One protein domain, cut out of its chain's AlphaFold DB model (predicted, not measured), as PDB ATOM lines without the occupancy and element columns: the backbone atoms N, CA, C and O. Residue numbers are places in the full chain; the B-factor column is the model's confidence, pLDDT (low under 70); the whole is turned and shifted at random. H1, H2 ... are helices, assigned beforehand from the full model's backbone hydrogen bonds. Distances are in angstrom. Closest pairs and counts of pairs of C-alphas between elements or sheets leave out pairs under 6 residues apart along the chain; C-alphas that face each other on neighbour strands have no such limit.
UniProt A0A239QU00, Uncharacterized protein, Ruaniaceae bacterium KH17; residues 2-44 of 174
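AT A GLANCE: This is residues 2 to 44 of the 174 residues of an uncharacterized protein of Ruaniaceae bacterium KH17 (UniProt A0A239QU00). A flat helical hairpin, H1 and H2, spreads like a V: the helices come together near the start of H1 and the end of H2, and residues 15 to 22 loop across the wide end. After H2 the tail, residues 35 to 44, folds back on the side of H2 away from H1. The 43 printed residues hold two named helices, H1 then H2, and no named strand, the class being all helix. The whole is only just compact, close to loose, with a radius of gyration of the C-alphas of 10.6 A and spans of 29 by 25 by 7 A.

IN THESE COORDINATES: H1, residues 3 to 14, begins at C-alpha 3 (240.911, 145.366, 268.736) and measures 17.8 A. H2, residues 23 to 34, measures 16.1 A and ends at C-alpha 34 (249.986, 144.804, 275.125).

HOW THE PARTS SIT: H1 and H2 touch, H2 with residues 29 to 34 alone; their closest C-alphas, of Ala 5 and Leu 33, are 4.9 A apart. They run opposite ways at a steep tilt of 41 degrees. In both helices every O i to N i+4 pair is within hydrogen-bond range.

THE WHOLE: The C-alphas farthest apart, of Asn 2 and Asp 19, are 29.5 A apart. The printed part has no cut, the link from H1 to H2 is short, and no printed residue is under 70 in pLDDT.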
ATOM      1  N   ASN A   2     245.355 146.925 267.531       70.44
ATOM      2  CA  ASN A   2     244.630 145.659 267.682       70.44
ATOM      3  C   ASN A   2     243.314 145.934 268.447       70.44
ATOM      4  O   ASN A   2     243.302 146.784 269.344       70.44
ATOM      5  N   GLU A   3     242.220 145.270 268.075       80.94
ATOM      6  CA  GLU A   3     240.911 145.366 268.736       80.94
ATOM      7  C   GLU A   3     241.025 145.129 270.249       80.94
ATOM      8  O   GLU A   3     240.486 145.913 271.028       80.94
ATOM      9  N   ALA A   4     241.835 144.150 270.669       80.06
ATOM     10  CA  ALA A   4     242.061 143.844 272.082       80.06
ATOM     11  C   ALA A   4     242.605 145.050 272.873       80.06
ATOM     12  O   ALA A   4     242.047 145.419 273.901       80.06
ATOM     13  N   ALA A   5     243.631 145.738 272.359       79.06
ATOM     14  CA  ALA A   5     244.201 146.921 273.016       79.06
ATOM     15  C   ALA A   5     243.188 148.074 273.135       79.06
ATOM     16  O   ALA A   5     243.256 148.876 274.065       79.06
ATOM     17  N   SER A   6     242.235 148.156 272.202       82.75
ATOM     18  CA  SER A   6     241.171 149.167 272.233       82.75
ATOM     19  C   SER A   6     240.164 148.890 273.350       82.75
ATOM     20  O   SER A   6     239.703 149.835 273.984       82.75
ATOM     21  N   LEU A   7     239.853 147.614 273.609       84.12
ATOM     22  CA  LEU A   7     238.979 147.194 274.707       84.12
ATOM     23  C   LEU A   7     239.644 147.434 276.067       84.12
ATOM     24  O   LEU A   7     239.071 148.135 276.895       84.12
ATOM     25  N   TYR A   8     240.897 147.003 276.249       83.94
ATOM     26  CA  TYR A   8     241.643 147.276 277.486       83.94
ATOM     27  C   TYR A   8     241.803 148.774 277.762       83.94
ATOM     28  O   TYR A   8     241.803 149.207 278.911       83.94
ATOM     29  N   TRP A   9     241.895 149.599 276.715       81.69
ATOM     30  CA  TRP A   9     241.903 151.048 276.878       81.69
ATOM     31  C   TRP A   9     240.586 151.601 277.435       81.69
ATOM     32  O   TRP A   9     240.607 152.610 278.138       81.69
ATOM     33  N   VAL A  10     239.444 150.988 277.117       86.06
ATOM     34  CA  VAL A  10     238.156 151.364 277.717       86.06
ATOM     35  C   VAL A  10     238.151 151.006 279.200       86.06
ATOM     36  O   VAL A  10     237.802 151.865 280.005       86.06
ATOM     37  N   ASP A  11     238.621 149.816 279.566       84.06
ATOM     38  CA  ASP A  11     238.669 149.370 280.964       84.06
ATOM     39  C   ASP A  11     239.587 150.267 281.812       84.06
ATOM     40  O   ASP A  11     239.154 150.842 282.811       84.06
ATOM     41  N   LEU A  12     240.796 150.563 281.319       84.31
ATOM     42  CA  LEU A  12     241.737 151.528 281.913       84.31
ATOM     43  C   LEU A  12     241.175 152.956 282.055       84.31
ATOM     44  O   LEU A  12     241.742 153.812 282.743       84.31
ATOM     45  N   ARG A  13     240.101 153.300 281.336       82.12
ATOM     46  CA  ARG A  13     239.414 154.594 281.500       82.12
ATOM     47  C   ARG A  13     238.440 154.624 282.656       82.12
ATOM     48  O   ARG A  13     238.118 155.728 283.093       82.12
ATOM     49  N   LEU A  14     237.990 153.463 283.100       86.06
ATOM     50  CA  LEU A  14     237.051 153.300 284.197       86.06
ATOM     51  C   LEU A  14     237.771 153.041 285.521       86.06
ATOM     52  O   LEU A  14     237.221 153.362 286.570       86.06
ATOM     53  N   GLU A  15     238.995 152.511 285.472       82.19
ATOM     54  CA  GLU A  15     239.828 152.327 286.659       82.19
ATOM     55  C   GLU A  15     240.150 153.669 287.353       82.19
ATOM     56  O   GLU A  15     240.411 154.680 286.678       82.19
ATOM     57  N   PRO A  16     240.132 153.703 288.702       81.50
ATOM     58  CA  PRO A  16     240.577 154.865 289.457       81.50
ATOM     59  C   PRO A  16     242.064 155.114 289.199       81.50
ATOM     60  O   PRO A  16     242.863 154.184 289.117       81.50
ATOM     61  N   ILE A  17     242.436 156.387 289.074       81.44
ATOM     62  CA  ILE A  17     243.838 156.775 288.927       81.44
ATOM     63  C   ILE A  17     244.483 156.692 290.318       81.44
ATOM     64  O   ILE A  17     243.932 157.295 291.240       81.44
ATOM     65  N   PRO A  18     245.603 155.969 290.489       81.19
ATOM     66  CA  PRO A  18     246.321 155.941 291.758       81.19
ATOM     67  C   PRO A  18     246.860 157.322 292.138       81.19
ATOM     68  O   PRO A  18     247.190 158.125 291.265       81.19
ATOM     69  N   ASP A  19     247.028 157.559 293.439       81.81
ATOM     70  CA  ASP A  19     247.615 158.804 293.955       81.81
ATOM     71  C   ASP A  19     249.104 158.948 293.589       81.81
ATOM     72  O   ASP A  19     249.640 160.056 293.537       81.81
ATOM     73  N   VAL A  20     249.780 157.823 293.326       82.62
ATOM     74  CA  VAL A  20     251.189 157.775 292.929       82.62
ATOM     75  C   VAL A  20     251.309 157.218 291.517       82.62
ATOM     76  O   VAL A  20     250.866 156.105 291.235       82.62
ATOM     77  N   LEU A  21     251.919 158.000 290.626       84.50
ATOM     78  CA  LEU A  21     252.183 157.605 289.244       84.50
ATOM     79  C   LEU A  21     253.662 157.263 289.111       84.50
ATOM     80  O   LEU A  21     254.484 158.153 288.911       84.50
ATOM     81  N   ASP A  22     253.988 155.983 289.236       83.50
ATOM     82  CA  ASP A  22     255.356 155.476 289.212       83.50
ATOM     83  C   ASP A  22     255.590 154.473 288.068       83.50
ATOM     84  O   ASP A  22     254.755 154.245 287.180       83.50
ATOM     85  N   LEU A  23     256.776 153.870 288.082       86.56
ATOM     86  CA  LEU A  23     257.190 152.869 287.113       86.56
ATOM     87  C   LEU A  23     256.296 151.625 287.126       86.56
ATOM     88  O   LEU A  23     256.034 151.053 286.066       86.56
ATOM     89  N   ASP A  24     255.810 151.204 288.290       89.69
ATOM     90  CA  ASP A  24     254.964 150.020 288.391       89.69
ATOM     91  C   ASP A  24     253.585 150.280 287.787       89.69
ATOM     92  O   ASP A  24     253.074 149.435 287.042       89.69
ATOM     93  N   TYR A  25     253.033 151.479 287.981       88.19
ATOM     94  CA  TYR A  25     251.809 151.889 287.301       88.19
ATOM     95  C   TYR A  25     251.989 151.948 285.776       88.19
ATOM     96  O   TYR A  25     251.160 151.429 285.021       88.19
ATOM     97  N   LEU A  26     253.113 152.488 285.289       89.44
ATOM     98  CA  LEU A  26     253.420 152.494 283.855       89.44
ATOM     99  C   LEU A  26     253.547 151.069 283.283       89.44
ATOM    100  O   LEU A  26     253.011 150.774 282.209       89.44
ATOM    101  N   ARG A  27     254.219 150.163 284.001       89.44
ATOM    102  CA  ARG A  27     254.361 148.750 283.615       89.44
ATOM    103  C   ARG A  27     253.026 148.018 283.634       89.44
ATOM    104  O   ARG A  27     252.775 147.202 282.746       89.44
ATOM    105  N   MET A  28     252.153 148.322 284.593       91.12
ATOM    106  CA  MET A  28     250.794 147.788 284.655       91.12
ATOM    107  C   MET A  28     249.995 148.166 283.403       91.12
ATOM    108  O   MET A  28     249.454 147.271 282.753       91.12
ATOM    109  N   ILE A  29     249.988 149.451 283.026       89.94
ATOM    110  CA  ILE A  29     249.312 149.937 281.812       89.94
ATOM    111  C   ILE A  29     249.873 149.235 280.570       89.94
ATOM    112  O   ILE A  29     249.115 148.734 279.738       89.94
ATOM    113  N   HIS A  30     251.201 149.173 280.440       89.94
ATOM    114  CA  HIS A  30     251.849 148.521 279.302       89.94
ATOM    115  C   HIS A  30     251.475 147.037 279.207       89.94
ATOM    116  O   HIS A  30     251.170 146.544 278.122       89.94
ATOM    117  N   ARG A  31     251.469 146.325 280.339       90.69
ATOM    118  CA  ARG A  31     251.048 144.926 280.420       90.69
ATOM    119  C   ARG A  31     249.602 144.756 279.963       90.69
ATOM    120  O   ARG A  31     249.364 144.043 278.999       90.69
ATOM    121  N   GLN A  32     248.652 145.462 280.573       89.38
ATOM    122  CA  GLN A  32     247.230 145.337 280.224       89.38
ATOM    123  C   GLN A  32     246.960 145.634 278.742       89.38
ATOM    124  O   GLN A  32     246.221 144.903 278.089       89.38
ATOM    125  N   LEU A  33     247.590 146.670 278.181       88.75
ATOM    126  CA  LEU A  33     247.365 147.049 276.786       88.75
ATOM    127  C   LEU A  33     247.992 146.083 275.779       88.75
ATOM    128  O   LEU A  33     247.454 145.926 274.679       88.75
ATOM    129  N   LEU A  34     249.144 145.490 276.108       86.62
ATOM    130  CA  LEU A  34     249.986 144.804 275.125       86.62
ATOM    131  C   LEU A  34     250.180 143.308 275.371       86.62
ATOM    132  O   LEU A  34     250.630 142.639 274.444       86.62
ATOM    133  N   SER A  35     249.773 142.749 276.515       88.25
ATOM    134  CA  SER A  35     249.790 141.295 276.760       88.25
ATOM    135  C   SER A  35     249.130 140.457 275.653       88.25
ATOM    136  O   SER A  35     249.635 139.376 275.369       88.25
ATOM    137  N   PRO A  36     248.065 140.915 274.959       87.38
ATOM    138  CA  PRO A  36     247.501 140.162 273.833       87.38
ATOM    139  C   PRO A  36     248.377 140.132 272.570       87.38
ATOM    140  O   PRO A  36     248.038 139.444 271.611       87.38
ATOM    141  N   VAL A  37     249.429 140.953 272.507       85.06
ATOM    142  CA  VAL A  37     250.219 141.205 271.289       85.06
ATOM    143  C   VAL A  37     251.686 140.832 271.472       85.06
ATOM    144  O   VAL A  37     252.321 140.411 270.507       85.06
ATOM    145  N   VAL A  38     252.234 141.008 272.674       82.69
ATOM    146  CA  VAL A  38     253.647 140.758 272.975       82.69
ATOM    147  C   VAL A  38     253.793 140.009 274.295       82.69
ATOM    148  O   VAL A  38     253.068 140.274 275.252       82.69
ATOM    149  N   GLU A  39     254.757 139.094 274.352       85.50
ATOM    150  CA  GLU A  39     255.011 138.259 275.537       85.50
ATOM    151  C   GLU A  39     255.671 139.048 276.675       85.50
ATOM    152  O   GLU A  39     255.342 138.852 277.838       85.50
ATOM    153  N   TRP A  40     256.521 140.019 276.339       83.62
ATOM    154  CA  TRP A  40     257.263 140.865 277.284       83.62
ATOM    155  C   TRP A  40     256.433 142.045 277.827       83.62
ATOM    156  O   TRP A  40     256.959 143.073 278.256       83.62
ATOM    157  N   ALA A  41     255.102 141.970 277.767       88.25
ATOM    158  CA  ALA A  41     254.249 143.089 278.140       88.25
ATOM    159  C   ALA A  41     254.398 143.449 279.635       88.25
ATOM    160  O   ALA A  41     254.012 142.692 280.520       88.25
ATOM    161  N   GLY A  42     254.909 144.652 279.911       86.75
ATOM    162  CA  GLY A  42     255.161 145.162 281.265       86.75
ATOM    163  C   GLY A  42     256.614 144.987 281.709       86.75
ATOM    164  O   GLY A  42     256.974 145.380 282.821       86.75
ATOM    165  N   GLU A  43     257.454 144.416 280.852       89.00
ATOM    166  CA  GLU A  43     258.889 144.311 281.065       89.00
ATOM    167  C   GLU A  43     259.616 145.558 280.558       89.00
ATOM    168  O   GLU A  43     259.186 146.228 279.615       89.00
ATOM    169  N   LEU A  44     260.730 145.875 281.212       83.56
ATOM    170  CA  LEU A  44     261.660 146.891 280.738       83.56
ATOM    171  C   LEU A  44     262.676 146.248 279.801       83.56
ATOM    172  O   LEU A  44     262.994 145.064 279.925       83.56
TER     173      LEU A  44